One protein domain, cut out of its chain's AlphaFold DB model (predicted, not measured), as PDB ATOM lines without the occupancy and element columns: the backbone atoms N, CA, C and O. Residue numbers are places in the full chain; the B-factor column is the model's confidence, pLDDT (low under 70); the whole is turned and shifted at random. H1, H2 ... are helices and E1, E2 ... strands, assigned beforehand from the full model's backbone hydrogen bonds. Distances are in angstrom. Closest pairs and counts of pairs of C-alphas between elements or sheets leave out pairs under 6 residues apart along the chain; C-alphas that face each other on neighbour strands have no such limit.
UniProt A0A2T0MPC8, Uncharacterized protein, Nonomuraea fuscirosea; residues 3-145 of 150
ATOM      1  N   TYR A   3      29.612 -18.961  14.135       96.06
ATOM      2  CA  TYR A   3      30.276 -20.204  14.469       96.06
ATOM      3  C   TYR A   3      30.773 -20.048  15.900       96.06
ATOM      4  O   TYR A   3      31.603 -19.176  16.155       96.06
ATOM      5  N   ASP A   4      30.213 -20.838  16.806       96.69
ATOM      6  CA  ASP A   4      30.391 -20.692  18.250       96.69
ATOM      7  C   ASP A   4      31.171 -21.881  18.800       96.69
ATOM      8  O   ASP A   4      30.889 -23.018  18.423       96.69
ATOM      9  N   LEU A   5      32.122 -21.621  19.693       97.25
ATOM     10  CA  LEU A   5      32.879 -22.624  20.432       97.25
ATOM     11  C   LEU A   5      32.625 -22.446  21.928       97.25
ATOM     12  O   LEU A   5      32.719 -21.336  22.458       97.25
ATOM     13  N   TYR A   6      32.351 -23.559  22.603       95.12
ATOM     14  CA  TYR A   6      32.035 -23.581  24.028       95.12
ATOM     15  C   TYR A   6      33.172 -24.178  24.835       95.12
ATOM     16  O   TYR A   6      33.842 -25.108  24.389       95.12
ATOM     17  N   PHE A   7      33.355 -23.681  26.051       95.62
ATOM     18  CA  PHE A   7      34.384 -24.165  26.954       95.62
ATOM     19  C   PHE A   7      33.739 -24.669  28.233       95.62
ATOM     20  O   PHE A   7      32.974 -23.953  28.874       95.62
ATOM     21  N   THR A   8      34.089 -25.880  28.655       93.12
ATOM     22  CA  THR A   8      33.650 -26.415  29.950       93.12
ATOM     23  C   THR A   8      34.761 -27.216  30.619       93.12
ATOM     24  O   THR A   8      35.735 -27.634  29.988       93.12
ATOM     25  N   ARG A   9      34.628 -27.433  31.928       91.19
ATOM     26  CA  ARG A   9      35.484 -28.359  32.669       91.19
ATOM     27  C   ARG A   9      34.827 -29.726  32.664       91.19
ATOM     28  O   ARG A   9      33.712 -29.878  33.157       91.19
ATOM     29  N   ARG A  10      35.548 -30.730  32.178       91.06
ATOM     30  CA  ARG A  10      35.054 -32.101  32.097       91.06
ATOM     31  C   ARG A  10      35.844 -33.001  33.034       91.06
ATOM     32  O   ARG A  10      37.071 -32.957  33.086       91.06
ATOM     33  N   ALA A  11      35.138 -33.809  33.816       89.31
ATOM     34  CA  ALA A  11      35.782 -34.832  34.624       89.31
ATOM     35  C   ALA A  11      36.274 -35.987  33.728       89.31
ATOM     36  O   ALA A  11      35.660 -36.271  32.695       89.31
ATOM     37  N   PRO A  12      37.339 -36.713  34.116       87.50
ATOM     38  CA  PRO A  12      37.786 -37.886  33.371       87.50
ATOM     39  C   PRO A  12      36.647 -38.894  33.150       87.50
ATOM     40  O   PRO A  12      36.047 -39.382  34.104       87.50
ATOM     41  N   GLY A  13      36.359 -39.210  31.884       87.25
ATOM     42  CA  GLY A  13      35.303 -40.150  31.491       87.25
ATOM     43  C   GLY A  13      33.888 -39.563  31.406       87.25
ATOM     44  O   GLY A  13      32.981 -40.284  30.999       87.25
ATOM     45  N   GLN A  14      33.692 -38.284  31.738       91.75
ATOM     46  CA  GLN A  14      32.414 -37.592  31.561       91.75
ATOM     47  C   GLN A  14      32.167 -37.290  30.075       91.75
ATOM     48  O   GLN A  14      33.092 -36.928  29.337       91.75
ATOM     49  N   SER A  15      30.922 -37.446  29.625       90.12
ATOM     50  CA  SER A  15      30.524 -37.048  28.271       90.12
ATOM     51  C   SER A  15      30.370 -35.527  28.153       90.12
ATOM     52  O   SER A  15      30.269 -34.811  29.147       90.12
ATOM     53  N   TRP A  16      30.356 -35.018  26.922       88.38
ATOM     54  CA  TRP A  16      30.171 -33.587  26.674       88.38
ATOM     55  C   TRP A  16      28.780 -33.096  27.029       88.38
ATOM     56  O   TRP A  16      28.667 -32.068  27.687       88.38
ATOM     57  N   ASP A  17      27.746 -33.855  26.674       88.19
ATOM     58  CA  ASP A  17      26.369 -33.504  27.017       88.19
ATOM     59  C   ASP A  17      26.192 -33.407  28.538       88.19
ATOM     60  O   ASP A  17      25.569 -32.475  29.034       88.19
ATOM     61  N   GLU A  18      26.797 -34.327  29.299       91.50
ATOM     62  CA  GLU A  18      26.796 -34.263  30.765       91.50
ATOM     63  C   GLU A  18      27.583 -33.064  31.299       91.50
ATOM     64  O   GLU A  18      27.174 -32.471  32.295       91.50
ATOM     65  N   ALA A  19      28.722 -32.726  30.689       91.12
ATOM     66  CA  ALA A  19      29.545 -31.599  31.116       91.12
ATOM     67  C   ALA A  19      28.845 -30.262  30.856       91.12
ATOM     68  O   ALA A  19      28.731 -29.459  31.776       91.12
ATOM     69  N   LEU A  20      28.297 -30.071  29.653       87.00
ATOM     70  CA  LEU A  20      27.531 -28.884  29.275       87.00
ATOM     71  C   LEU A  20      26.256 -28.755  30.114       87.00
ATOM     72  O   LEU A  20      26.000 -27.694  30.666       87.00
ATOM     73  N   ALA A  21      25.508 -29.845  30.315       89.00
ATOM     74  CA  ALA A  21      24.324 -29.813  31.171       89.00
ATOM     75  C   ALA A  21      24.665 -29.493  32.637       89.00
ATOM     76  O   ALA A  21      23.891 -28.820  33.315       89.00
ATOM     77  N   ALA A  22      25.807 -29.970  33.145       88.25
ATOM     78  CA  ALA A  22      26.280 -29.619  34.483       88.25
ATOM     79  C   ALA A  22      26.746 -28.157  34.574       88.25
ATOM     80  O   ALA A  22      26.584 -27.540  35.628       88.25
ATOM     81  N   ASP A  23      27.312 -27.618  33.490       86.81
ATOM     82  CA  ASP A  23      27.661 -26.204  33.349       86.81
ATOM     83  C   ASP A  23      26.408 -25.323  33.408       86.81
ATOM     84  O   ASP A  23      26.310 -24.450  34.268       86.81
ATOM     85  N   ASP A  24      25.405 -25.652  32.590       85.25
ATOM     86  CA  ASP A  24      24.124 -24.944  32.499       85.25
ATOM     87  C   ASP A  24      23.306 -25.028  33.796       85.25
ATOM     88  O   ASP A  24      22.627 -24.080  34.187       85.25
ATOM     89  N   ALA A  25      23.344 -26.176  34.483       86.56
ATOM     90  CA  ALA A  25      22.614 -26.391  35.734       86.56
ATOM     91  C   ALA A  25      23.309 -25.779  36.966       86.56
ATOM     92  O   ALA A  25      22.802 -25.900  38.088       86.56
ATOM     93  N   ARG A  26      24.481 -25.160  36.794       84.44
ATOM     94  CA  ARG A  26      25.257 -24.578  37.888       84.44
ATOM     95  C   ARG A  26      24.506 -23.399  38.512       84.44
ATOM     96  O   ARG A  26      24.162 -22.433  37.847       84.44
ATOM     97  N   ALA A  27      24.287 -23.467  39.825       78.31
ATOM     98  CA  ALA A  27      23.549 -22.434  40.554       78.31
ATOM     99  C   ALA A  27      24.393 -21.195  40.909       78.31
ATOM    100  O   ALA A  27      23.845 -20.107  41.072       78.31
ATOM    101  N   GLU A  28      25.707 -21.365  41.068       82.19
ATOM    102  CA  GLU A  28      26.637 -20.290  41.421       82.19
ATOM    103  C   GLU A  28      27.641 -20.079  40.291       82.19
ATOM    104  O   GLU A  28      28.264 -21.060  39.876       82.19
ATOM    105  N   PRO A  29      27.856 -18.841  39.821       80.62
ATOM    106  CA  PRO A  29      28.826 -18.596  38.772       80.62
ATOM    107  C   PRO A  29      30.253 -18.919  39.210       80.62
ATOM    108  O   PRO A  29      30.594 -18.923  40.400       80.62
ATOM    109  N   LEU A  30      31.116 -19.188  38.234       84.56
ATOM    110  CA  LEU A  30      32.524 -19.424  38.506       84.56
ATOM    111  C   LEU A  30      33.195 -18.100  38.892       84.56
ATOM    112  O   LEU A  30      32.812 -17.016  38.455       84.56
ATOM    113  N   ARG A  31      34.232 -18.168  39.732       87.06
ATOM    114  CA  ARG A  31      35.044 -16.972  39.976       87.06
ATOM    115  C   ARG A  31      35.817 -16.642  38.698       87.06
ATOM    116  O   ARG A  31      36.474 -17.551  38.185       87.06
ATOM    117  N   PRO A  32      35.776 -15.387  38.218       89.56
ATOM    118  CA  PRO A  32      36.605 -14.969  37.102       89.56
ATOM    119  C   PRO A  32      38.084 -15.215  37.372       89.56
ATOM    120  O   PRO A  32      38.566 -14.979  38.484       89.56
ATOM    121  N   ASP A  33      38.792 -15.668  36.343       91.56
ATOM    122  CA  ASP A  33      40.230 -15.905  36.384       91.56
ATOM    123  C   ASP A  33      40.930 -14.824  35.558       91.56
ATOM    124  O   ASP A  33      41.076 -14.924  34.339       91.56
ATOM    125  N   LEU A  34      41.311 -13.741  36.240       93.06
ATOM    126  CA  LEU A  34      41.923 -12.582  35.592       93.06
ATOM    127  C   LEU A  34      43.345 -12.859  35.109       93.06
ATOM    128  O   LEU A  34      43.775 -12.259  34.131       93.06
ATOM    129  N   GLU A  35      44.059 -13.785  35.750       95.69
ATOM    130  CA  GLU A  35      45.387 -14.191  35.292       95.69
ATOM    131  C   GLU A  35      45.271 -14.952  33.965       95.69
ATOM    132  O   GLU A  35      46.002 -14.665  33.009       95.69
ATOM    133  N   ALA A  36      44.292 -15.860  33.861       96.06
ATOM    134  CA  ALA A  36      43.970 -16.510  32.596       96.06
ATOM    135  C   ALA A  36      43.528 -15.489  31.534       96.06
ATOM    136  O   ALA A  36      44.019 -15.548  30.406       96.06
ATOM    137  N   TRP A  37      42.667 -14.525  31.888       97.19
ATOM    138  CA  TRP A  37      42.244 -13.446  30.985       97.19
ATOM    139  C   TRP A  37      43.426 -12.655  30.423       97.19
ATOM    140  O   TRP A  37      43.574 -12.555  29.204       97.19
ATOM    141  N   GLU A  38      44.312 -12.147  31.279       97.00
ATOM    142  CA  GLU A  38      45.492 -11.389  30.854       97.00
ATOM    143  C   GLU A  38      46.413 -12.224  29.947       97.00
ATOM    144  O   GLU A  38      46.900 -11.730  28.923       97.00
ATOM    145  N   SER A  39      46.601 -13.510  30.272       97.81
ATOM    146  CA  SER A  39      47.383 -14.442  29.451       97.81
ATOM    147  C   SER A  39      46.771 -14.648  28.059       97.81
ATOM    148  O   SER A  39      47.481 -14.595  27.048       97.81
ATOM    149  N   ILE A  40      45.451 -14.839  27.997       98.00
ATOM    150  CA  ILE A  40      44.691 -15.018  26.754       98.00
ATOM    151  C   ILE A  40      44.779 -13.762  25.894       98.00
ATOM    152  O   ILE A  40      45.085 -13.869  24.707       98.00
ATOM    153  N   VAL A  41      44.575 -12.579  26.474       98.19
ATOM    154  CA  VAL A  41      44.673 -11.298  25.760       98.19
ATOM    155  C   VAL A  41      46.058 -11.129  25.134       98.19
ATOM    156  O   VAL A  41      46.160 -10.793  23.953       98.19
ATOM    157  N   GLY A  42      47.126 -11.391  25.894       98.19
ATOM    158  CA  GLY A  42      48.503 -11.281  25.405       98.19
ATOM    159  C   GLY A  42      48.778 -12.195  24.209       98.19
ATOM    160  O   GLY A  42      49.184 -11.724  23.149       98.19
ATOM    161  N   ARG A  43      48.478 -13.490  24.342       98.31
ATOM    162  CA  ARG A  43      48.704 -14.483  23.276       98.31
ATOM    163  C   ARG A  43      47.795 -14.272  22.066       98.31
ATOM    164  O   ARG A  43      48.215 -14.473  20.933       98.31
ATOM    165  N   THR A  44      46.561 -13.824  22.280       97.94
ATOM    166  CA  THR A  44      45.637 -13.520  21.179       97.94
ATOM    167  C   THR A  44      46.124 -12.317  20.374       97.94
ATOM    168  O   THR A  44      46.031 -12.332  19.149       97.94
ATOM    169  N   ARG A  45      46.724 -11.309  21.026       98.19
ATOM    170  CA  ARG A  45      47.380 -10.191  20.331       98.19
ATOM    171  C   ARG A  45      48.584 -10.624  19.502       98.19
ATOM    172  O   ARG A  45      48.800 -10.082  18.423       98.19
ATOM    173  N   GLU A  46      49.357 -11.601  19.971       97.94
ATOM    174  CA  GLU A  46      50.469 -12.160  19.191       97.94
ATOM    175  C   GLU A  46      49.983 -12.858  17.911       97.94
ATOM    176  O   GLU A  46      50.639 -12.756  16.876       97.94
ATOM    177  N   LEU A  47      48.822 -13.524  17.965       97.31
ATOM    178  CA  LEU A  47      48.227 -14.226  16.821       97.31
ATOM    179  C   LEU A  47      47.496 -13.290  15.848       97.31
ATOM    180  O   LEU A  47      47.628 -13.428  14.632       97.31
ATOM    181  N   LEU A  48      46.689 -12.366  16.374       97.19
ATOM    182  CA  LEU A  48      45.743 -11.575  15.582       97.19
ATOM    183  C   LEU A  48      46.198 -10.129  15.344       97.19
ATOM    184  O   LEU A  48      45.727  -9.489  14.406       97.19
ATOM    185  N   GLY A  49      47.126  -9.615  16.150       97.06
ATOM    186  CA  GLY A  49      47.485  -8.200  16.182       97.06
ATOM    187  C   GLY A  49      46.629  -7.408  17.174       97.06
ATOM    188  O   GLY A  49      46.336  -7.872  18.273       97.06
ATOM    189  N   GLU A  50      46.265  -6.177  16.818       96.62
ATOM    190  CA  GLU A  50      45.502  -5.302  17.714       96.62
ATOM    191  C   GLU A  50      44.085  -5.842  17.947       96.62
ATOM    192  O   GLU A  50      43.365  -6.151  17.000       96.62
ATOM    193  N   VAL A  51      43.666  -5.906  19.212       97.81
ATOM    194  CA  VAL A  51      42.335  -6.377  19.620       97.81
ATOM    195  C   VAL A  51      41.669  -5.343  20.514       97.81
ATOM    196  O   VAL A  51      42.316  -4.710  21.354       97.81
ATOM    197  N   ARG A  52      40.355  -5.199  20.363       98.25
ATOM    198  CA  ARG A  52      39.536  -4.357  21.228       98.25
ATOM    199  C   ARG A  52      39.189  -5.130  22.490       98.25
ATOM    200  O   ARG A  52      38.721  -6.257  22.394       98.25
ATOM    201  N   ILE A  53      39.363  -4.500  23.646       98.06
ATOM    202  CA  ILE A  53      38.953  -5.049  24.940       98.06
ATOM    203  C   ILE A  53      37.789  -4.228  25.486       98.06
ATOM    204  O   ILE A  53      37.832  -2.995  25.460       98.06
ATOM    205  N   VAL A  54      36.760  -4.909  25.985       96.56
ATOM    206  CA  VAL A  54      35.638  -4.302  26.705       96.56
ATOM    207  C   VAL A  54      35.555  -4.958  28.079       96.56
ATOM    208  O   VAL A  54      35.456  -6.173  28.187       96.56
ATOM    209  N   GLU A  55      35.616  -4.152  29.137       94.94
ATOM    210  CA  GLU A  55      35.634  -4.645  30.517       94.94
ATOM    211  C   GLU A  55      34.402  -4.155  31.268       94.94
ATOM    212  O   GLU A  55      34.128  -2.952  31.327       94.94
ATOM    213  N   TYR A  56      33.661  -5.081  31.862       92.75
ATOM    214  CA  TYR A  56      32.520  -4.774  32.715       92.75
ATOM    215  C   TYR A  56      32.383  -5.890  33.763       92.75
ATOM    216  O   TYR A  56      31.591  -6.820  33.607       92.75
ATOM    217  N   PRO A  57      33.177  -5.819  34.851       90.62
ATOM    218  CA  PRO A  57      33.254  -6.880  35.850       90.62
ATOM    219  C   PRO A  57      31.866  -7.322  36.357       90.62
ATOM    220  O   PRO A  57      31.032  -6.462  36.657       90.62
ATOM    221  N   PRO A  58      31.610  -8.636  36.491       90.50
ATOM    222  CA  PRO A  58      32.571  -9.740  36.431       90.50
ATOM    223  C   PRO A  58      32.761 -10.340  35.022       90.50
ATOM    224  O   PRO A  58      33.010 -11.538  34.922       90.50
ATOM    225  N   ASN A  59      32.633  -9.545  33.955       93.56
ATOM    226  CA  ASN A  59      32.717 -10.016  32.575       93.56
ATOM    227  C   ASN A  59      33.707  -9.196  31.733       93.56
ATOM    228  O   ASN A  59      33.922  -8.002  31.980       93.56
ATOM    229  N   TRP A  60      34.295  -9.848  30.731       97.00
ATOM    230  CA  TRP A  60      35.269  -9.253  29.817       97.00
ATOM    231  C   TRP A  60      35.094  -9.795  28.402       97.00
ATOM    232  O   TRP A  60      34.828 -10.979  28.212       97.00
ATOM    233  N   GLU A  61      35.299  -8.933  27.411       97.44
ATOM    234  CA  GLU A  61      35.243  -9.287  25.993       97.44
ATOM    235  C   GLU A  61      36.511  -8.839  25.279       97.44
ATOM    236  O   GLU A  61      37.073  -7.772  25.552       97.44
ATOM    237  N   LEU A  62      36.943  -9.666  24.334       98.12
ATOM    238  CA  LEU A  62      38.006  -9.383  23.390       98.12
ATOM    239  C   LEU A  62      37.426  -9.571  22.001       98.12
ATOM    240  O   LEU A  62      36.980 -10.663  21.665       98.12
ATOM    241  N   ASP A  63      37.514  -8.537  21.173       98.19
ATOM    242  CA  ASP A  63      37.092  -8.593  19.780       98.19
ATOM    243  C   ASP A  63      38.252  -8.271  18.846       98.19
ATOM    244  O   ASP A  63      38.953  -7.265  18.999       98.19
ATOM    245  N   HIS A  64      38.401  -9.082  17.807       98.06
ATOM    246  CA  HIS A  64      39.280  -8.788  16.690       98.06
ATOM    247  C   HIS A  64      38.456  -8.370  15.470       98.06
ATOM    248  O   HIS A  64      37.843  -9.199  14.797       98.06
ATOM    249  N   GLU A  65      38.448  -7.071  15.165       95.94
ATOM    250  CA  GLU A  65      37.569  -6.482  14.144       95.94
ATOM    251  C   GLU A  65      37.781  -7.087  12.747       95.94
ATOM    252  O   GLU A  65      36.810  -7.353  12.038       95.94
ATOM    253  N   ALA A  66      39.034  -7.358  12.364       94.62
ATOM    254  CA  ALA A  66      39.359  -7.805  11.012       94.62
ATOM    255  C   ALA A  66      38.865  -9.227  10.700       94.62
ATOM    256  O   ALA A  66      38.511  -9.504   9.556       94.62
ATOM    257  N   THR A  67      38.832 -10.131  11.687       95.56
ATOM    258  CA  THR A  67      38.293 -11.497  11.506       95.56
ATOM    259  C   THR A  67      36.876 -11.648  12.051       95.56
ATOM    260  O   THR A  67      36.172 -12.580  11.673       95.56
ATOM    261  N   GLY A  68      36.448 -10.749  12.938       96.69
ATOM    262  CA  GLY A  68      35.213 -10.868  13.705       96.69
ATOM    263  C   GLY A  68      35.269 -11.914  14.821       96.69
ATOM    264  O   GLY A  68      34.213 -12.253  15.344       96.69
ATOM    265  N   ILE A  69      36.451 -12.441  15.162       98.31
ATOM    266  CA  ILE A  69      36.609 -13.361  16.297       98.31
ATOM    267  C   ILE A  69      36.345 -12.588  17.587       98.31
ATOM    268  O   ILE A  69      36.933 -11.526  17.798       98.31
ATOM    269  N   SER A  70      35.494 -13.150  18.437       98.25
ATOM    270  CA  SER A  70      35.181 -12.641  19.764       98.25
ATOM    271  C   SER A  70      35.463 -13.721  20.808       98.25
ATOM    272  O   SER A  70      35.108 -14.884  20.601       98.25
ATOM    273  N   VAL A  71      36.120 -13.346  21.904       98.19
ATOM    274  CA  VAL A  71      36.341 -14.175  23.095       98.19
ATOM    275  C   VAL A  71      35.627 -13.497  24.248       98.19
ATOM    276  O   VAL A  71      35.911 -12.341  24.560       98.19
ATOM    277  N   ASN A  72      34.737 -14.228  24.905       96.69
ATOM    278  CA  ASN A  72      33.959 -13.710  26.009       96.69
ATOM    279  C   ASN A  72      34.246 -14.496  27.285       96.69
ATOM    280  O   ASN A  72      34.195 -15.727  27.294       96.69
ATOM    281  N   HIS A  73      34.514 -13.767  28.361       95.06
ATOM    282  CA  HIS A  73      34.621 -14.293  29.709       95.06
ATOM    283  C   HIS A  73      33.392 -13.856  30.505       95.06
ATOM    284  O   HIS A  73      33.315 -12.705  30.938       95.06
ATOM    285  N   TRP A  74      32.432 -14.766  30.677       90.44
ATOM    286  CA  TRP A  74      31.151 -14.497  31.332       90.44
ATOM    287  C   TRP A  74      31.047 -15.262  32.639       90.44
ATOM    288  O   TRP A  74      31.023 -16.488  32.635       90.44
ATOM    289  N   GLU A  75      31.003 -14.538  33.755       85.81
ATOM    290  CA  GLU A  75      30.851 -15.095  35.103       85.81
ATOM    291  C   GLU A  75      31.755 -16.322  35.371       85.81
ATOM    292  O   GLU A  75      31.342 -17.349  35.914       85.81
ATOM    293  N   GLY A  76      33.013 -16.224  34.928       83.38
ATOM    294  CA  GLY A  76      34.021 -17.272  35.073       83.38
ATOM    295  C   GLY A  76      33.994 -18.386  34.010       83.38
ATOM    296  O   GLY A  76      34.907 -19.214  33.996       83.38
ATOM    297  N   GLY A  77      32.995 -18.412  33.126       91.06
ATOM    298  CA  GLY A  77      32.928 -19.253  31.926       91.06
ATOM    299  C   GLY A  77      33.592 -18.607  30.705       91.06
ATOM    300  O   GLY A  77      33.974 -17.435  30.741       91.06
ATOM    301  N   TRP A  78      33.739 -19.378  29.626       95.19
ATOM    302  CA  TRP A  78      34.353 -18.919  28.379       95.19
ATOM    303  C   TRP A  78      33.518 -19.332  27.172       95.19
ATOM    304  O   TRP A  78      33.038 -20.461  27.086       95.19
ATOM    305  N   GLU A  79      33.398 -18.424  26.214       95.69
ATOM    306  CA  GLU A  79      32.765 -18.670  24.922       95.69
ATOM    307  C   GLU A  79      33.551 -17.936  23.841       95.69
ATOM    308  O   GLU A  79      34.087 -16.848  24.067       95.69
ATOM    309  N   MET A  80      33.604 -18.517  22.647       97.94
ATOM    310  CA  MET A  80      34.131 -17.838  21.475       97.94
ATOM    311  C   MET A  80      33.135 -17.877  20.336       97.94
ATOM    312  O   MET A  80      32.419 -18.857  20.161       97.94
ATOM    313  N   SER A  81      33.142 -16.834  19.518       97.69
ATOM    314  CA  SER A  81      32.319 -16.800  18.319       97.69
ATOM    315  C   SER A  81      33.016 -16.094  17.168       97.69
ATOM    316  O   SER A  81      33.925 -15.281  17.350       97.69
ATOM    317  N   VAL A  82      32.575 -16.401  15.952       97.50
ATOM    318  CA  VAL A  82      32.935 -15.650  14.752       97.50
ATOM    319  C   VAL A  82      31.740 -15.592  13.795       97.50
ATOM    320  O   VAL A  82      31.051 -16.596  13.589       97.50
ATOM    321  N   PRO A  83      31.407 -14.431  13.209       95.62
ATOM    322  CA  PRO A  83      30.248 -14.317  12.336       95.62
ATOM    323  C   PRO A  83      30.520 -14.946  10.961       95.62
ATOM    324  O   PRO A  83      31.601 -14.792  10.397       95.62
ATOM    325  N   TYR A  84      29.498 -15.561  10.359       91.94
ATOM    326  CA  TYR A  84      29.559 -16.121   8.999       91.94
ATOM    327  C   TYR A  84      29.594 -15.027   7.917       91.94
ATOM    328  O   TYR A  84      28.578 -14.739   7.280       91.94
ATOM    329  N   ARG A  85      30.738 -14.351   7.754       89.44
ATOM    330  CA  ARG A  85      30.923 -13.227   6.808       89.44
ATOM    331  C   ARG A  85      31.901 -13.519   5.673       89.44
ATOM    332  O   ARG A  85      31.950 -12.751   4.715       89.44
ATOM    333  N   THR A  86      32.703 -14.568   5.802       90.44
ATOM    334  CA  THR A  86      33.790 -14.904   4.876       90.44
ATOM    335  C   THR A  86      33.490 -16.200   4.129       90.44
ATOM    336  O   THR A  86      32.595 -16.946   4.522       90.44
ATOM    337  N   HIS A  87      34.204 -16.431   3.024       90.94
ATOM    338  CA  HIS A  87      34.020 -17.603   2.165       90.94
ATOM    339  C   HIS A  87      35.363 -18.141   1.658       90.94
ATOM    340  O   HIS A  87      36.320 -17.372   1.498       90.94
ATOM    341  N   GLY A  88      35.428 -19.435   1.336       92.38
ATOM    342  CA  GLY A  88      36.562 -20.041   0.638       92.38
ATOM    343  C   GLY A  88      37.872 -19.917   1.420       92.38
ATOM    344  O   GLY A  88      37.932 -20.239   2.604       92.38
ATOM    345  N   GLU A  89      38.944 -19.437   0.780       94.31
ATOM    346  CA  GLU A  89      40.256 -19.311   1.442       94.31
ATOM    347  C   GLU A  89      40.230 -18.384   2.661       94.31
ATOM    348  O   GLU A  89      40.931 -18.626   3.643       94.31
ATOM    349  N   GLU A  90      39.392 -17.349   2.634       94.06
ATOM    350  CA  GLU A  90      39.271 -16.438   3.768       94.06
ATOM    351  C   GLU A  90      38.509 -17.087   4.932       94.06
ATOM    352  O   GLU A  90      38.900 -16.920   6.084       94.06
ATOM    353  N   ALA A  91      37.472 -17.885   4.651       94.75
ATOM    354  CA  ALA A  91      36.820 -18.699   5.678       94.75
ATOM    355  C   ALA A  91      37.795 -19.717   6.275       94.75
ATOM    356  O   ALA A  91      37.881 -19.836   7.495       94.75
ATOM    357  N   ARG A  92      38.606 -20.381   5.440       96.38
ATOM    358  CA  ARG A  92      39.660 -21.292   5.908       96.38
ATOM    359  C   ARG A  92      40.641 -20.605   6.845       96.38
ATOM    360  O   ARG A  92      40.950 -21.148   7.904       96.38
ATOM    361  N   ARG A  93      41.099 -19.407   6.482       96.69
ATOM    362  CA  ARG A  93      41.991 -18.601   7.321       96.69
ATOM    363  C   ARG A  93      41.336 -18.241   8.654       96.69
ATOM    364  O   ARG A  93      41.950 -18.425   9.700       96.69
ATOM    365  N   VAL A  94      40.100 -17.747   8.623       97.19
ATOM    366  CA  VAL A  94      39.369 -17.311   9.822       97.19
ATOM    367  C   VAL A  94      39.054 -18.478  10.759       97.19
ATOM    368  O   VAL A  94      39.289 -18.355  11.957       97.19
ATOM    369  N   VAL A  95      38.586 -19.613  10.236       97.00
ATOM    370  CA  VAL A  95      38.334 -20.828  11.031       97.00
ATOM    371  C   VAL A  95      39.637 -21.372  11.620       97.00
ATOM    372  O   VAL A  95      39.661 -21.751  12.785       97.00
ATOM    373  N   GLY A  96      40.743 -21.351  10.867       97.38
ATOM    374  CA  GLY A  96      42.059 -21.714  11.401       97.38
ATOM    375  C   GLY A  96      42.460 -20.847  12.599       97.38
ATOM    376  O   GLY A  96      42.752 -21.371  13.670       97.38
ATOM    377  N   LEU A  97      42.375 -19.521  12.451       98.19
ATOM    378  CA  LEU A  97      42.665 -18.578  13.537       98.19
ATOM    379  C   LEU A  97      41.721 -18.747  14.735       98.19
ATOM    380  O   LEU A  97      42.166 -18.648  15.875       98.19
ATOM    381  N   LEU A  98      40.436 -19.031  14.498       98.19
ATOM    382  CA  LEU A  98      39.471 -19.320  15.562       98.19
ATOM    383  C   LEU A  98      39.944 -20.499  16.423       98.19
ATOM    384  O   LEU A  98      39.940 -20.400  17.647       98.19
ATOM    385  N   TYR A  99      40.386 -21.588  15.794       98.19
ATOM    386  CA  TYR A  99      40.873 -22.777  16.494       98.19
ATOM    387  C   TYR A  99      42.210 -22.551  17.209       98.19
ATOM    388  O   TYR A  99      42.412 -23.069  18.307       98.19
ATOM    389  N   GLU A 100      43.111 -21.753  16.634       98.06
ATOM    390  CA  GLU A 100      44.359 -21.370  17.305       98.06
ATOM    391  C   GLU A 100      44.089 -20.544  18.571       98.06
ATOM    392  O   GLU A 100      44.650 -20.825  19.633       98.06
ATOM    393  N   VAL A 101      43.169 -19.578  18.499       98.38
ATOM    394  CA  VAL A 101      42.750 -18.797  19.672       98.38
ATOM    395  C   VAL A 101      42.005 -19.681  20.678       98.38
ATOM    396  O   VAL A 101      42.243 -19.568  21.880       98.38
ATOM    397  N   ALA A 102      41.184 -20.630  20.226       98.25
ATOM    398  CA  ALA A 102      40.516 -21.576  21.118       98.25
ATOM    399  C   ALA A 102      41.514 -22.449  21.895       98.25
ATOM    400  O   ALA A 102      41.331 -22.691  23.090       98.25
ATOM    401  N   ALA A 103      42.612 -22.864  21.259       97.88
ATOM    402  CA  ALA A 103      43.693 -23.577  21.936       97.88
ATOM    403  C   ALA A 103      44.394 -22.704  22.995       97.88
ATOM    404  O   ALA A 103      44.743 -23.203  24.068       97.88
ATOM    405  N   VAL A 104      44.559 -21.400  22.735       98.31
ATOM    406  CA  VAL A 104      45.070 -20.433  23.723       98.31
ATOM    407  C   VAL A 104      44.142 -20.349  24.936       98.31
ATOM    408  O   VAL A 104      44.623 -20.462  26.066       98.31
ATOM    409  N   VAL A 105      42.832 -20.198  24.714       98.00
ATOM    410  CA  VAL A 105      41.830 -20.124  25.789       98.00
ATOM    411  C   VAL A 105      41.820 -21.406  26.614       98.00
ATOM    412  O   VAL A 105      41.929 -21.341  27.839       98.00
ATOM    413  N   ALA A 106      41.763 -22.572  25.967       97.25
ATOM    414  CA  ALA A 106      41.774 -23.866  26.646       97.25
ATOM    415  C   ALA A 106      43.041 -24.055  27.501       97.25
ATOM    416  O   ALA A 106      42.968 -24.424  28.674       97.25
ATOM    417  N   GLY A 107      44.211 -23.732  26.941       97.00
ATOM    418  CA  GLY A 107      45.491 -23.891  27.628       97.00
ATOM    419  C   GLY A 107      45.689 -22.951  28.820       97.00
ATOM    420  O   GLY A 107      46.327 -23.345  29.794       97.00
ATOM    421  N   ALA A 108      45.171 -21.722  28.757       97.25
ATOM    422  CA  ALA A 108      45.308 -20.741  29.835       97.25
ATOM    423  C   ALA A 108      44.254 -20.913  30.942       97.25
ATOM    424  O   ALA A 108      44.573 -20.758  32.116       97.25
ATOM    425  N   SER A 109      43.014 -21.249  30.580       94.75
ATOM    426  CA  SER A 109      41.897 -21.378  31.530       94.75
ATOM    427  C   SER A 109      41.802 -22.760  32.194       94.75
ATOM    428  O   SER A 109      41.152 -22.918  33.233       94.75
ATOM    429  N   GLY A 110      42.401 -23.783  31.574       93.88
ATOM    430  CA  GLY A 110      42.237 -25.183  31.965       93.88
ATOM    431  C   GLY A 110      40.868 -25.776  31.604       93.88
ATOM    432  O   GLY A 110      40.493 -26.806  32.164       93.88
ATOM    433  N   PHE A 111      40.107 -25.129  30.719       95.00
ATOM    434  CA  PHE A 111      38.860 -25.658  30.167       95.00
ATOM    435  C   PHE A 111      39.135 -26.465  28.896       95.00
ATOM    436  O   PHE A 111      40.102 -26.217  28.177       95.00
ATOM    437  N   GLU A 112      38.250 -27.406  28.585       95.75
ATOM    438  CA  GLU A 112      38.231 -28.083  27.290       95.75
ATOM    439  C   GLU A 112      37.289 -27.339  26.336       95.75
ATOM    440  O   GLU A 112      36.212 -26.902  26.738       95.75
ATOM    441  N   CYS A 113      37.682 -27.226  25.065       96.75
ATOM    442  CA  CYS A 113      36.888 -26.585  24.017       96.75
ATOM    443  C   CYS A 113      36.065 -27.617  23.235       96.75
ATOM    444  O   CYS A 113      36.606 -28.619  22.760       96.75
ATOM    445  N   PHE A 114      34.783 -27.328  23.033       95.44
ATOM    446  CA  PHE A 114      33.840 -28.101  22.234       95.44
ATOM    447  C   PHE A 114      33.401 -27.318  21.008       95.44
ATOM    448  O   PHE A 114      33.031 -26.147  21.108       95.44
ATOM    449  N   ASP A 115      33.403 -27.997  19.868       96.06
ATOM    450  CA  ASP A 115      32.807 -27.502  18.641       96.06
ATOM    451  C   ASP A 115      31.421 -28.149  18.458       96.06
ATOM    452  O   ASP A 115      31.332 -29.330  18.095       96.06
ATOM    453  N   PRO A 116      30.323 -27.415  18.704       93.56
ATOM    454  CA  PRO A 116      28.970 -27.936  18.560       93.56
ATOM    455  C   PRO A 116      28.545 -28.106  17.095       93.56
ATOM    456  O   PRO A 116      27.625 -28.878  16.822       93.56
ATOM    457  N   GLN A 117      29.188 -27.429  16.136       93.50
ATOM    458  CA  GLN A 117      28.892 -27.603  14.711       93.50
ATOM    459  C   GLN A 117      29.436 -28.945  14.192       93.50
ATOM    460  O   GLN A 117      28.845 -29.558  13.296       93.50
ATOM    461  N   LEU A 118      30.529 -29.437  14.778       93.69
ATOM    462  CA  LEU A 118      31.107 -30.754  14.512       93.69
ATOM    463  C   LEU A 118      30.659 -31.836  15.499       93.69
ATOM    464  O   LEU A 118      30.723 -33.018  15.150       93.69
ATOM    465  N   GLY A 119      30.188 -31.446  16.684       92.12
ATOM    466  CA  GLY A 119      29.754 -32.344  17.751       92.12
ATOM    467  C   GLY A 119      30.911 -33.056  18.457       92.12
ATOM    468  O   GLY A 119      30.745 -34.199  18.878       92.12
ATOM    469  N   GLN A 120      32.091 -32.433  18.537       91.94
ATOM    470  CA  GLN A 120      33.294 -33.052  19.108       91.94
ATOM    471  C   GLN A 120      34.251 -32.017  19.733       91.94
ATOM    472  O   GLN A 120      34.131 -30.823  19.451       91.94
ATOM    473  N   PRO A 121      35.219 -32.440  20.570       92.50
ATOM    474  CA  PRO A 121      36.253 -31.553  21.103       92.50
ATOM    475  C   PRO A 121      37.063 -30.886  20.002       92.50
ATOM    476  O   PRO A 121      37.503 -31.564  19.075       92.50
ATOM    477  N   ALA A 122      37.383 -29.602  20.164       93.50
ATOM    478  CA  ALA A 122      38.245 -28.889  19.221       93.50
ATOM    479  C   ALA A 122      39.633 -29.549  19.095       93.50
ATOM    480  O   ALA A 122      40.196 -29.604  18.006       93.50
ATOM    481  N   ALA A 123      40.155 -30.125  20.186       91.19
ATOM    482  CA  ALA A 123      41.425 -30.857  20.193       91.19
ATOM    483  C   ALA A 123      41.396 -32.177  19.393       91.19
ATOM    484  O   ALA A 123      42.448 -32.694  19.026       91.19
ATOM    485  N   GLU A 124      40.209 -32.728  19.124       91.69
ATOM    486  CA  GLU A 124      40.017 -33.962  18.350       91.69
ATOM    487  C   GLU A 124      39.682 -33.680  16.876       91.69
ATOM    488  O   GLU A 124      39.568 -34.604  16.065       91.69
ATOM    489  N   VAL A 125      39.564 -32.405  16.488       91.00
ATOM    490  CA  VAL A 125      39.324 -32.005  15.099       91.00
ATOM    491  C   VAL A 125      40.605 -32.195  14.289       91.00
ATOM    492  O   VAL A 125      41.461 -31.321  14.204       91.00
ATOM    493  N   GLY A 126      40.738 -33.374  13.681       81.38
ATOM    494  CA  GLY A 126      41.889 -33.721  12.841       81.38
ATOM    495  C   GLY A 126      41.881 -33.090  11.443       81.38
ATOM    496  O   GLY A 126      42.925 -33.044  10.796       81.38
ATOM    497  N   ASP A 127      40.726 -32.610  10.972       86.44
ATOM    498  CA  ASP A 127      40.566 -31.951   9.672       86.44
ATOM    499  C   ASP A 127      39.659 -30.720   9.795       86.44
ATOM    500  O   ASP A 127      38.435 -30.827   9.922       86.44
ATOM    501  N   LEU A 128      40.271 -29.535   9.721       91.62
ATOM    502  CA  LEU A 128      39.552 -28.261   9.710       91.62
ATOM    503  C   LEU A 128      38.740 -28.050   8.425       91.62
ATOM    504  O   LEU A 128      37.854 -27.201   8.410       91.62
ATOM    505  N   GLY A 129      38.980 -28.821   7.360       92.50
ATOM    506  CA  GLY A 129      38.221 -28.754   6.113       92.50
ATOM    507  C   GLY A 129      36.716 -28.890   6.334       92.50
ATOM    508  O   GLY A 129      35.952 -28.091   5.800       92.50
ATOM    509  N   ARG A 130      36.288 -29.803   7.213       92.69
ATOM    510  CA  ARG A 130      34.866 -29.970   7.553       92.69
ATOM    511  C   ARG A 130      34.285 -28.759   8.294       92.69
ATOM    512  O   ARG A 130      33.145 -28.380   8.027       92.69
ATOM    513  N   ALA A 131      35.044 -28.151   9.211       94.06
ATOM    514  CA  ALA A 131      34.625 -26.922   9.891       94.06
ATOM    515  C   ALA A 131      34.434 -25.782   8.876       94.06
ATOM    516  O   ALA A 131      33.420 -25.087   8.901       94.06
ATOM    517  N   VAL A 132      35.368 -25.649   7.928       96.00
ATOM    518  CA  VAL A 132      35.313 -24.652   6.848       96.00
ATOM    519  C   VAL A 132      34.128 -24.891   5.917       96.00
ATOM    520  O   VAL A 132      33.416 -23.946   5.599       96.00
ATOM    521  N   GLU A 133      33.864 -26.134   5.513       94.62
ATOM    522  CA  GLU A 133      32.715 -26.467   4.661       94.62
ATOM    523  C   GLU A 133      31.379 -26.103   5.321       94.62
ATOM    524  O   GLU A 133      30.496 -25.537   4.671       94.62
ATOM    525  N   LEU A 134      31.225 -26.395   6.617       93.06
ATOM    526  CA  LEU A 134      30.039 -25.996   7.376       93.06
ATOM    527  C   LEU A 134      29.943 -24.476   7.486       93.06
ATOM    528  O   LEU A 134      28.861 -23.917   7.286       93.06
ATOM    529  N   PHE A 135      31.065 -23.812   7.760       94.44
ATOM    530  CA  PHE A 135      31.131 -22.361   7.823       94.44
ATOM    531  C   PHE A 135      30.678 -21.717   6.508       94.44
ATOM    532  O   PHE A 135      29.760 -20.894   6.515       94.44
ATOM    533  N   ASP A 136      31.247 -22.149   5.383       93.56
ATOM    534  CA  ASP A 136      30.916 -21.666   4.040       93.56
ATOM    535  C   ASP A 136      29.446 -21.927   3.690       93.56
ATOM    536  O   ASP A 136      28.748 -21.032   3.213       93.56
ATOM    537  N   ALA A 137      28.930 -23.125   3.979       92.12
ATOM    538  CA  ALA A 137      27.539 -23.472   3.690       92.12
ATOM    539  C   ALA A 137      26.546 -22.552   4.422       92.12
ATOM    540  O   ALA A 137      25.498 -22.173   3.876       92.12
ATOM    541  N   VAL A 138      26.869 -22.181   5.663       91.38
ATOM    542  CA  VAL A 138      26.066 -21.249   6.453       91.38
ATOM    543  C   VAL A 138      26.239 -19.823   5.930       91.38
ATOM    544  O   VAL A 138      25.229 -19.156   5.677       91.38
ATOM    545  N   ALA A 139      27.473 -19.378   5.682       89.19
ATOM    546  CA  ALA A 139      27.764 -18.069   5.099       89.19
ATOM    547  C   ALA A 139      27.002 -17.859   3.778       89.19
ATOM    548  O   ALA A 139      26.309 -16.855   3.618       89.19
ATOM    549  N   ASP A 140      26.981 -18.847   2.880       87.12
ATOM    550  CA  ASP A 140      26.264 -18.799   1.599       87.12
ATOM    551  C   ASP A 140      24.751 -18.641   1.761       87.12
ATOM    552  O   ASP A 140      24.064 -18.009   0.948       87.12
ATOM    553  N   ARG A 141      24.175 -19.254   2.796       83.62
ATOM    554  CA  ARG A 141      22.739 -19.146   3.074       83.62
ATOM    555  C   ARG A 141      22.352 -17.729   3.500       83.62
ATOM    556  O   ARG A 141      21.229 -17.305   3.212       83.62
ATOM    557  N   TYR A 142      23.256 -17.008   4.155       73.12
ATOM    558  CA  TYR A 142      23.001 -15.662   4.666       73.12
ATOM    559  C   TYR A 142      23.497 -14.555   3.729       73.12
ATOM    560  O   TYR A 142      22.794 -13.558   3.575       73.12
ATOM    561  N   GLY A 143      24.592 -14.765   2.995       59.69
ATOM    562  CA  GLY A 143      25.048 -13.873   1.925       59.69
ATOM    563  C   GLY A 143      24.020 -13.736   0.795       59.69
ATOM    564  O   GLY A 143      23.761 -12.635   0.315       59.69
ATOM    565  N   ARG A 144      23.308 -14.823   0.456       53.59
ATOM    566  CA  ARG A 144      22.222 -14.805  -0.547       53.59
ATOM    567  C   ARG A 144      20.964 -14.038  -0.124       53.59
ATOM    568  O   ARG A 144      20.131 -13.745  -0.976       53.59
ATOM    569  N   ARG A 145      20.797 -13.702   1.162       47.75
ATOM    570  CA  ARG A 145      19.668 -12.879   1.646       47.75
ATOM    571  C   ARG A 145      19.963 -11.373   1.639       47.75
ATOM    572  O   ARG A 145      19.033 -10.598   1.832       47.75
TER     573      ARG A 145
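Overview. This is residues 3 to 145 of the 150 residues of an uncharacterized protein of Nonomuraea fuscirosea (UniProt A0A2T0MPC8). A twisted sheet of six strands has the long helices H2 and H3 side by side over one face, running opposite ways, while the short helix H1 crosses the opposite face near E1. H4 packs on residues 88 to 96 of H3, at a steep angle to it, and grazes the sheet. The printed part has 143 residues, with four named helices and six named strands in the order E1 H1 H2 E2 E3 E4 E5 H3 E6 H4. The sheet's order is E2 E3 E4 E5 E1 E6, all antiparallel, and the class is mixed, helices and strands. The whole is compact, with a radius of gyration of the C-alphas of 15.1 A and spans of 42 by 35 by 28 A.

Along the chain. E1, residues 3 to 8, begins at C-alpha 3 at (30.276, -20.204, 14.469). H1 is residues 16 to 24, and H2, residues 34 to 48, is 20.4 A long. E2, residues 52 to 56, E3, residues 59 to 64, E4, residues 69 to 74, and E5, residues 77 to 83, follow; E5 is 20.4 A long. H3, residues 88 to 109, runs 31.4 A from C-alpha 88 at (36.562, -20.041, 0.638). E6 is residues 112 to 115. H4, residues 128 to 143, is 21.9 A long and ends at C-alpha 143 at (25.048, -13.873, 1.925).

Arrangement. E2, E3, E4 and E5 form a meander, each strand the antiparallel neighbour of the one before; N 54 and O 61 are 2.9 A apart, N 62 and O 71 2.9 A, and N 72 and O 79 2.8 A. E1 is the neighbour of E5, with N 5 and O 80 at 2.8 A, and of the edge strand E6, with N 114 and O 6 at 2.8 A. E5, H3 and E6 form a split strand-helix-strand unit, two strands running the same way with E1 between them, and its crossover is right-handed. H3 lies over E5 and E1 at a height over the sheet of 8.8 A. H2, on the same face, touches H3 at a shallow tilt of 26 degrees; their closest C-alphas, of Ala 36 and Ala 108, are 5.2 A apart. H1 lies on the opposite face and runs across the strands, at 80 degrees to E1 on the local plane. H4 touches H3 at a steep tilt of 61 degrees, with the C-alphas of Arg 92 and Val 132 closest at 5.6 A. In H1, H2, H3 and H4 every O i to N i+4 pair is within hydrogen-bond range.

Size, cuts and confidence. The C-alphas farthest apart, of Pro 12 and Arg 145, are 44.3 A apart. The printed part has no cut, and the link from E6 to H4, 12 residues, is long. Mean pLDDT of the printed part is 92.5; residues 143 to 145 are under 70.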